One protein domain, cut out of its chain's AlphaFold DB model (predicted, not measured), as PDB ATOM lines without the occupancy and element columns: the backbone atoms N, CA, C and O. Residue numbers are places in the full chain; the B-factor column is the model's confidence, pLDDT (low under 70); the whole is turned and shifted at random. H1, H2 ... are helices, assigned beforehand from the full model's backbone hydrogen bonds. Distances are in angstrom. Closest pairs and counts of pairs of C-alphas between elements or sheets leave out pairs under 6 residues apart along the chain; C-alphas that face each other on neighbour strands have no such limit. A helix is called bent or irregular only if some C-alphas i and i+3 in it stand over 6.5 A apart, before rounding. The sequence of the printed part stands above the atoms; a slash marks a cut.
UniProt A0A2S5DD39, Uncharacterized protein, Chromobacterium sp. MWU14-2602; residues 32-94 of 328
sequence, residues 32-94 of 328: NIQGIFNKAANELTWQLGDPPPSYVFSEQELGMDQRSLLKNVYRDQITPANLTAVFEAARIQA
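What this domain is: This is residues 32 to 94 of the 328 residues of an uncharacterized protein of Chromobacterium sp. MWU14-2602 (UniProt A0A2S5DD39). Two helices lie side by side and run the same way, H2 in the middle and H1 along one side of it, while the short H3 stands crosswise near the other side of H2. A long stretch with no named element, residues 44 to 63, runs back from the end of H1 to the start of H2, and its residues 57 to 58 pair in parallel with residues 91 to 92, just after H3. The printed part has 63 residues with three named helices, in the order H1, H2, H3, and no named strand; the class is all helix. It is compact, with a radius of gyration of the C-alphas of 11.3 A, and rounded, spanning 28 by 26 by 21 A.

How they stand to each other: Start at H2, residues 64 to 77, the longest helix, which is irregular: C-alphas 73 and 76 are 9.2 A apart. With residues 69 to 73 alone it touches H1, residues 32 to 43; look at Ala 41 and Val 73, whose C-alphas are the closest, 5.6 A apart. H1 and H2 run the same way at a shallow tilt of 6 degrees. H3, residues 83 to 89, is close to H2 but not clearly touching; their closest C-alphas, of Arg 67 and Phe 87, are 7.2 A apart. The lines of H2 and H3 are only just about perpendicular, at 71 degrees. H1 and H3 are apart. In H1 and H3 every O i to N i+4 pair is within hydrogen-bond range; in H2, 8 of 10 are.

Where its parts are: Find C-alpha 64 at (7.843, 12.712, -14.081); from there H2 runs 18.6 A to C-alpha 77. H1 begins at C-alpha 32, (12.858, -3.782, -17.272), and runs 17.0 A to C-alpha 43. H3 measures 9.9 A and ends at C-alpha 89, (19.554, 20.208, -22.043).

The domain as a whole: The C-alphas of Asn 32 and Ala 81 are the two farthest apart, at 31.6 A. The printed part has no cut. The link from H1 to H2 is long, with 20 residues; that from H2 to H3 is tight, with 5. The mean pLDDT of the printed part is 75.1, and you will find values under 70 at residues 32 to 45, 49 to 53 and 94.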
ATOM      1  N   ASN A  32      11.668  -2.995 -16.937       57.66
ATOM      2  CA  ASN A  32      12.858  -3.782 -17.272       57.66
ATOM      3  C   ASN A  32      13.977  -2.876 -17.789       57.66
ATOM      4  O   ASN A  32      15.143  -3.048 -17.428       57.66
ATOM      5  N   ILE A  33      13.612  -1.865 -18.573       59.44
ATOM      6  CA  ILE A  33      14.539  -0.878 -19.127       59.44
ATOM      7  C   ILE A  33      15.077   0.042 -18.028       59.44
ATOM      8  O   ILE A  33      16.289   0.256 -17.952       59.44
ATOM      9  N   GLN A  34      14.218   0.516 -17.118       59.78
ATOM     10  CA  GLN A  34      14.669   1.259 -15.935       59.78
ATOM     11  C   GLN A  34      15.652   0.431 -15.093       59.78
ATOM     12  O   GLN A  34      16.656   0.958 -14.614       59.78
ATOM     13  N   GLY A  35      15.406  -0.875 -14.950       59.62
ATOM     14  CA  GLY A  35      16.309  -1.797 -14.260       59.62
ATOM     15  C   GLY A  35      17.686  -1.911 -14.922       59.62
ATOM     16  O   GLY A  35      18.701  -1.891 -14.223       59.62
ATOM     17  N   ILE A  36      17.741  -1.988 -16.255       65.50
ATOM     18  CA  ILE A  36      18.999  -2.041 -17.019       65.50
ATOM     19  C   ILE A  36      19.765  -0.721 -16.895       65.50
ATOM     20  O   ILE A  36      20.957  -0.739 -16.589       65.50
ATOM     21  N   PHE A  37      19.094   0.421 -17.058       65.38
ATOM     22  CA  PHE A  37      19.744   1.728 -16.946       65.38
ATOM     23  C   PHE A  37      20.206   2.047 -15.529       65.38
ATOM     24  O   PHE A  37      21.292   2.592 -15.365       65.38
ATOM     25  N   ASN A  38      19.453   1.649 -14.502       65.06
ATOM     26  CA  ASN A  38      19.892   1.792 -13.114       65.06
ATOM     27  C   ASN A  38      21.120   0.923 -12.815       65.06
ATOM     28  O   ASN A  38      22.025   1.371 -12.114       65.06
ATOM     29  N   LYS A  39      21.191  -0.300 -13.362       66.12
ATOM     30  CA  LYS A  39      22.399  -1.137 -13.264       66.12
ATOM     31  C   LYS A  39      23.583  -0.492 -13.987       66.12
ATOM     32  O   LYS A  39      24.636  -0.338 -13.382       66.12
ATOM     33  N   ALA A  40      23.382  -0.018 -15.215       62.94
ATOM     34  CA  ALA A  40      24.420   0.668 -15.982       62.94
ATOM     35  C   ALA A  40      24.901   1.964 -15.301       62.94
ATOM     36  O   ALA A  40      26.099   2.206 -15.250       62.94
ATOM     37  N   ALA A  41      24.005   2.757 -14.705       63.91
ATOM     38  CA  ALA A  41      24.343   3.973 -13.953       63.91
ATOM     39  C   ALA A  41      25.181   3.694 -12.694       63.91
ATOM     40  O   ALA A  41      25.924   4.556 -12.233       63.91
ATOM     41  N   ASN A  42      25.039   2.504 -12.104       67.06
ATOM     42  CA  ASN A  42      25.859   2.084 -10.967       67.06
ATOM     43  C   ASN A  42      27.281   1.692 -11.387       67.06
ATOM     44  O   ASN A  42      28.200   1.803 -10.580       67.06
ATOM     45  N   GLU A  43      27.460   1.245 -12.630       66.94
ATOM     46  CA  GLU A  43      28.742   0.779 -13.167       66.94
ATOM     47  C   GLU A  43      29.480   1.869 -13.967       66.94
ATOM     48  O   GLU A  43      30.711   1.884 -14.015       66.94
ATOM     49  N   LEU A  44      28.746   2.814 -14.563       66.62
ATOM     50  CA  LEU A  44      29.264   3.891 -15.404       66.62
ATOM     51  C   LEU A  44      29.099   5.248 -14.711       66.62
ATOM     52  O   LEU A  44      27.990   5.725 -14.484       66.62
ATOM     53  N   THR A  45      30.216   5.915 -14.413       67.12
ATOM     54  CA  THR A  45      30.208   7.271 -13.844       67.12
ATOM     55  C   THR A  45      29.965   8.310 -14.939       67.12
ATOM     56  O   THR A  45      30.911   8.885 -15.487       67.12
ATOM     57  N   TRP A  46      28.700   8.532 -15.289       74.06
ATOM     58  CA  TRP A  46      28.308   9.567 -16.245       74.06
ATOM     59  C   TRP A  46      28.459  10.966 -15.644       74.06
ATOM     60  O   TRP A  46      28.066  11.207 -14.503       74.06
ATOM     61  N   GLN A  47      29.045  11.884 -16.412       77.06
ATOM     62  CA  GLN A  47      29.285  13.265 -16.001       77.06
ATOM     63  C   GLN A  47      28.348  14.193 -16.765       77.06
ATOM     64  O   GLN A  47      28.303  14.169 -17.992       77.06
ATOM     65  N   LEU A  48      27.620  15.035 -16.037       72.31
ATOM     66  CA  LEU A  48      26.682  16.003 -16.600       72.31
ATOM     67  C   LEU A  48      27.382  17.017 -17.526       72.31
ATOM     68  O   LEU A  48      26.777  17.516 -18.469       72.31
ATOM     69  N   GLY A  49      28.655  17.315 -17.247       69.00
ATOM     70  CA  GLY A  49      29.471  18.262 -18.007       69.00
ATOM     71  C   GLY A  49      30.144  17.694 -19.257       69.00
ATOM     72  O   GLY A  49      30.763  18.472 -19.976       69.00
ATOM     73  N   ASP A  50      30.042  16.388 -19.525       68.56
ATOM     74  CA  ASP A  50      30.654  15.766 -20.704       68.56
ATOM     75  C   ASP A  50      29.682  15.859 -21.899       68.56
ATOM     76  O   ASP A  50      28.636  15.205 -21.886       68.56
ATOM     77  N   PRO A  51      29.975  16.649 -22.952       61.03
ATOM     78  CA  PRO A  51      29.183  16.625 -24.174       61.03
ATOM     79  C   PRO A  51      29.550  15.407 -25.053       61.03
ATOM     80  O   PRO A  51      30.738  15.122 -25.231       61.03
ATOM     81  N   PRO A  52      28.579  14.730 -25.701       58.41
ATOM     82  CA  PRO A  52      27.135  14.950 -25.605       58.41
ATOM     83  C   PRO A  52      26.529  14.372 -24.308       58.41
ATOM     84  O   PRO A  52      27.067  13.405 -23.766       58.41
ATOM     85  N   PRO A  53      25.384  14.914 -23.842       67.94
ATOM     86  CA  PRO A  53      24.711  14.433 -22.634       67.94
ATOM     87  C   PRO A  53      24.397  12.934 -22.718       67.94
ATOM     88  O   PRO A  53      24.016  12.422 -23.771       67.94
ATOM     89  N   SER A  54      24.523  12.226 -21.589       71.06
ATOM     90  CA  SER A  54      24.358  10.762 -21.544       71.06
ATOM     91  C   SER A  54      22.904  10.303 -21.725       71.06
ATOM     92  O   SER A  54      22.667   9.165 -22.114       71.06
ATOM     93  N   TYR A  55      21.935  11.188 -21.464       74.94
ATOM     94  CA  TYR A  55      20.505  10.947 -21.661       74.94
ATOM     95  C   TYR A  55      19.870  12.123 -22.375       74.94
ATOM     96  O   TYR A  55      20.072  13.271 -21.979       74.94
ATOM     97  N   VAL A  56      19.061  11.807 -23.381       76.00
ATOM     98  CA  VAL A  56      18.256  12.773 -24.117       76.00
ATOM     99  C   VAL A  56      16.897  12.155 -24.424       76.00
ATOM    100  O   VAL A  56      16.824  11.003 -24.850       76.00
ATOM    101  N   PHE A  57      15.829  12.918 -24.215       79.69
ATOM    102  CA  PHE A  57      14.452  12.503 -24.470       79.69
ATOM    103  C   PHE A  57      13.842  13.340 -25.591       79.69
ATOM    104  O   PHE A  57      14.008  14.559 -25.630       79.69
ATOM    105  N   SER A  58      13.121  12.674 -26.491       75.69
ATOM    106  CA  SER A  58      12.435  13.288 -27.630       75.69
ATOM    107  C   SER A  58      10.977  13.573 -27.277       75.69
ATOM    108  O   SER A  58      10.093  12.837 -27.701       75.69
ATOM    109  N   GLU A  59      10.725  14.593 -26.462       74.44
ATOM    110  CA  GLU A  59       9.382  14.934 -25.975       74.44
ATOM    111  C   GLU A  59       9.183  16.449 -25.912       74.44
ATOM    112  O   GLU A  59      10.137  17.211 -25.731       74.44
ATOM    113  N   GLN A  60       7.924  16.889 -26.008       76.69
ATOM    114  CA  GLN A  60       7.587  18.306 -25.858       76.69
ATOM    115  C   GLN A  60       7.903  18.805 -24.445       76.69
ATOM    116  O   GLN A  60       8.396  19.918 -24.279       76.69
ATOM    117  N   GLU A  61       7.687  17.973 -23.427       79.94
ATOM    118  CA  GLU A  61       8.042  18.239 -22.034       79.94
ATOM    119  C   GLU A  61       8.512  16.954 -21.355       79.94
ATOM    120  O   GLU A  61       7.993  15.874 -21.627       79.94
ATOM    121  N   LEU A  62       9.479  17.068 -20.437       81.50
ATOM    122  CA  LEU A  62       9.918  15.906 -19.670       81.50
ATOM    123  C   LEU A  62       8.850  15.491 -18.658       81.50
ATOM    124  O   LEU A  62       8.518  16.274 -17.756       81.50
ATOM    125  N   GLY A  63       8.394  14.244 -18.759       81.94
ATOM    126  CA  GLY A  63       7.492  13.617 -17.797       81.94
ATOM    127  C   GLY A  63       8.164  13.325 -16.451       81.94
ATOM    128  O   GLY A  63       9.390  13.368 -16.310       81.94
ATOM    129  N   MET A  64       7.356  12.998 -15.439       80.69
ATOM    130  CA  MET A  64       7.843  12.712 -14.081       80.69
ATOM    131  C   MET A  64       8.856  11.559 -14.038       80.69
ATOM    132  O   MET A  64       9.868  11.661 -13.341       80.69
ATOM    133  N   ASP A  65       8.638  10.507 -14.825       78.94
ATOM    134  CA  ASP A  65       9.523   9.337 -14.865       78.94
ATOM    135  C   ASP A  65      10.900   9.680 -15.450       78.94
ATOM    136  O   ASP A  65      11.931   9.296 -14.903       78.94
ATOM    137  N   GLN A  66      10.935  10.493 -16.509       81.12
ATOM    138  CA  GLN A  66      12.172  10.934 -17.166       81.12
ATOM    139  C   GLN A  66      12.998  11.849 -16.254       81.12
ATOM    140  O   GLN A  66      14.212  11.687 -16.124       81.12
ATOM    141  N   ARG A  67      12.333  12.776 -15.550       84.06
ATOM    142  CA  ARG A  67      12.978  13.625 -14.534       84.06
ATOM    143  C   ARG A  67      13.545  12.793 -13.387       84.06
ATOM    144  O   ARG A  67      14.621  13.108 -12.879       84.06
ATOM    145  N   SER A  68      12.834  11.744 -12.979       82.62
ATOM    146  CA  SER A  68      13.280  10.828 -11.924       82.62
ATOM    147  C   SER A  68      14.481   9.998 -12.381       82.62
ATOM    148  O   SER A  68      15.452   9.882 -11.638       82.62
ATOM    149  N   LEU A  69      14.481   9.517 -13.627       81.31
ATOM    150  CA  LEU A  69      15.616   8.815 -14.228       81.31
ATOM    151  C   LEU A  69      16.873   9.699 -14.272       81.31
ATOM    152  O   LEU A  69      17.929   9.270 -13.812       81.31
ATOM    153  N   LEU A  70      16.761  10.952 -14.730       81.62
ATOM    154  CA  LEU A  70      17.886  11.902 -14.749       81.62
ATOM    155  C   LEU A  70      18.462  12.144 -13.347       81.62
ATOM    156  O   LEU A  70      19.680  12.133 -13.173       81.62
ATOM    157  N   LYS A  71      17.601  12.313 -12.336       83.31
ATOM    158  CA  LYS A  71      18.022  12.454 -10.931       83.31
ATOM    159  C   LYS A  71      18.735  11.209 -10.409       83.31
ATOM    160  O   LYS A  71      19.727  11.338  -9.703       83.31
ATOM    161  N   ASN A  72      18.276  10.018 -10.776       80.62
ATOM    162  CA  ASN A  72      18.898   8.764 -10.343       80.62
ATOM    163  C   ASN A  72      20.264   8.525 -10.997       80.62
ATOM    164  O   ASN A  72      21.165   7.963 -10.369       80.62
ATOM    165  N   VAL A  73      20.403   8.957 -12.249       78.50
ATOM    166  CA  VAL A  73      21.620   8.829 -13.049       78.50
ATOM    167  C   VAL A  73      22.693   9.818 -12.603       78.50
ATOM    168  O   VAL A  73      23.803   9.410 -12.277       78.50
ATOM    169  N   TYR A  74      22.367  11.110 -12.584       79.56
ATOM    170  CA  TYR A  74      23.345  12.166 -12.315       79.56
ATOM    171  C   TYR A  74      23.477  12.490 -10.823       79.56
ATOM    172  O   TYR A  74      24.441  13.139 -10.431       79.56
ATOM    173  N   ARG A  75      22.546  12.014  -9.986       82.88
ATOM    174  CA  ARG A  75      22.595  12.062  -8.516       82.88
ATOM    175  C   ARG A  75      22.957  13.446  -7.977       82.88
ATOM    176  O   ARG A  75      22.220  14.405  -8.182       82.88
ATOM    177  N   ASP A  76      24.088  13.525  -7.291       83.19
ATOM    178  CA  ASP A  76      24.659  14.691  -6.632       83.19
ATOM    179  C   ASP A  76      25.105  15.787  -7.608       83.19
ATOM    180  O   ASP A  76      25.253  16.940  -7.208       83.19
ATOM    181  N   GLN A  77      25.242  15.471  -8.899       83.31
ATOM    182  CA  GLN A  77      25.557  16.457  -9.935       83.31
ATOM    183  C   GLN A  77      24.353  17.348 -10.282       83.31
ATOM    184  O   GLN A  77      24.534  18.442 -10.825       83.31
ATOM    185  N   ILE A  78      23.121  16.917  -9.967       82.94
ATOM    186  CA  ILE A  78      21.917  17.745 -10.111       82.94
ATOM    187  C   ILE A  78      21.649  18.464  -8.790       82.94
ATOM    188  O   ILE A  78      21.240  17.875  -7.792       82.94
ATOM    189  N   THR A  79      21.822  19.777  -8.816       85.56
ATOM    190  CA  THR A  79      21.547  20.689  -7.708       85.56
ATOM    191  C   THR A  79      20.301  21.523  -8.011       85.56
ATOM    192  O   THR A  79      19.947  21.703  -9.177       85.56
ATOM    193  N   PRO A  80      19.640  22.115  -7.000       84.56
ATOM    194  CA  PRO A  80      18.523  23.031  -7.239       84.56
ATOM    195  C   PRO A  80      18.867  24.185  -8.196       84.56
ATOM    196  O   PRO A  80      17.994  24.659  -8.914       84.56
ATOM    197  N   ALA A  81      20.138  24.602  -8.236       85.06
ATOM    198  CA  ALA A  81      20.615  25.692  -9.080       85.06
ATOM    199  C   ALA A  81      20.743  25.318 -10.569       85.06
ATOM    200  O   ALA A  81      20.534  26.178 -11.420       85.06
ATOM    201  N   ASN A  82      21.075  24.063 -10.904       86.38
ATOM    202  CA  ASN A  82      21.254  23.622 -12.298       86.38
ATOM    203  C   ASN A  82      20.103  22.747 -12.826       86.38
ATOM    204  O   ASN A  82      20.053  22.477 -14.022       86.38
ATOM    205  N   LEU A  83      19.155  22.348 -11.972       83.88
ATOM    206  CA  LEU A  83      18.078  21.406 -12.293       83.88
ATOM    207  C   LEU A  83      17.285  21.779 -13.553       83.88
ATOM    208  O   LEU A  83      17.072  20.927 -14.413       83.88
ATOM    209  N   THR A  84      16.890  23.044 -13.694       83.81
ATOM    210  CA  THR A  84      16.159  23.511 -14.883       83.81
ATOM    211  C   THR A  84      17.017  23.401 -16.140       83.81
ATOM    212  O   THR A  84      16.556  22.879 -17.149       83.81
ATOM    213  N   ALA A  85      18.282  23.825 -16.073       84.06
ATOM    214  CA  ALA A  85      19.199  23.759 -17.209       84.06
ATOM    215  C   ALA A  85      19.474  22.311 -17.646       84.06
ATOM    216  O   ALA A  85      19.531  22.032 -18.839       84.06
ATOM    217  N   VAL A  86      19.581  21.379 -16.693       82.94
ATOM    218  CA  VAL A  86      19.756  19.946 -16.977       82.94
ATOM    219  C   VAL A  86      18.545  19.363 -17.693       82.94
ATOM    220  O   VAL A  86      18.700  18.623 -18.661       82.94
ATOM    221  N   PHE A  87      17.338  19.691 -17.236       85.19
ATOM    222  CA  PHE A  87      16.109  19.205 -17.862       85.19
ATOM    223  C   PHE A  87      15.901  19.784 -19.258       85.19
ATOM    224  O   PHE A  87      15.499  19.052 -20.158       85.19
ATOM    225  N   GLU A  88      16.231  21.058 -19.461       81.75
ATOM    226  CA  GLU A  88      16.214  21.670 -20.789       81.75
ATOM    227  C   GLU A  88      17.256  21.038 -21.720       81.75
ATOM    228  O   GLU A  88      16.926  20.662 -22.841       81.75
ATOM    229  N   ALA A  89      18.489  20.824 -21.248       78.75
ATOM    230  CA  ALA A  89      19.554  20.208 -22.043       78.75
ATOM    231  C   ALA A  89      19.285  18.731 -22.391       78.75
ATOM    232  O   ALA A  89      19.734  18.246 -23.428       78.75
ATOM    233  N   ALA A  90      18.552  18.013 -21.537       78.50
ATOM    234  CA  ALA A  90      18.156  16.624 -21.764       78.50
ATOM    235  C   ALA A  90      16.893  16.483 -22.635       78.50
ATOM    236  O   ALA A  90      16.482  15.357 -22.924       78.50
ATOM    237  N   ARG A  91      16.258  17.588 -23.046       81.75
ATOM    238  CA  ARG A  91      15.034  17.584 -23.854       81.75
ATOM    239  C   ARG A  91      15.328  18.006 -25.291       81.75
ATOM    240  O   ARG A  91      15.752  19.128 -25.545       81.75
ATOM    241  N   ILE A  92      14.979  17.148 -26.243       76.69
ATOM    242  CA  ILE A  92      14.841  17.522 -27.652       76.69
ATOM    243  C   ILE A  92      13.351  17.597 -27.980       76.69
ATOM    244  O   ILE A  92      12.658  16.585 -28.018       76.69
ATOM    245  N   GLN A  93      12.866  18.807 -28.260       71.44
ATOM    246  CA  GLN A  93      11.484  19.046 -28.688       71.44
ATOM    247  C   GLN A  93      11.310  18.693 -30.171       71.44
ATOM    248  O   GLN A  93      11.166  19.559 -31.031       71.44
ATOM    249  N   ALA A  94      11.373  17.404 -30.488       65.12
ATOM    250  CA  ALA A  94      11.142  16.899 -31.834       65.12
ATOM    251  C   ALA A  94      10.259  15.650 -31.795       65.12
ATOM    252  O   ALA A  94      10.360  14.822 -30.892       65.12
TER     253      ALA A  94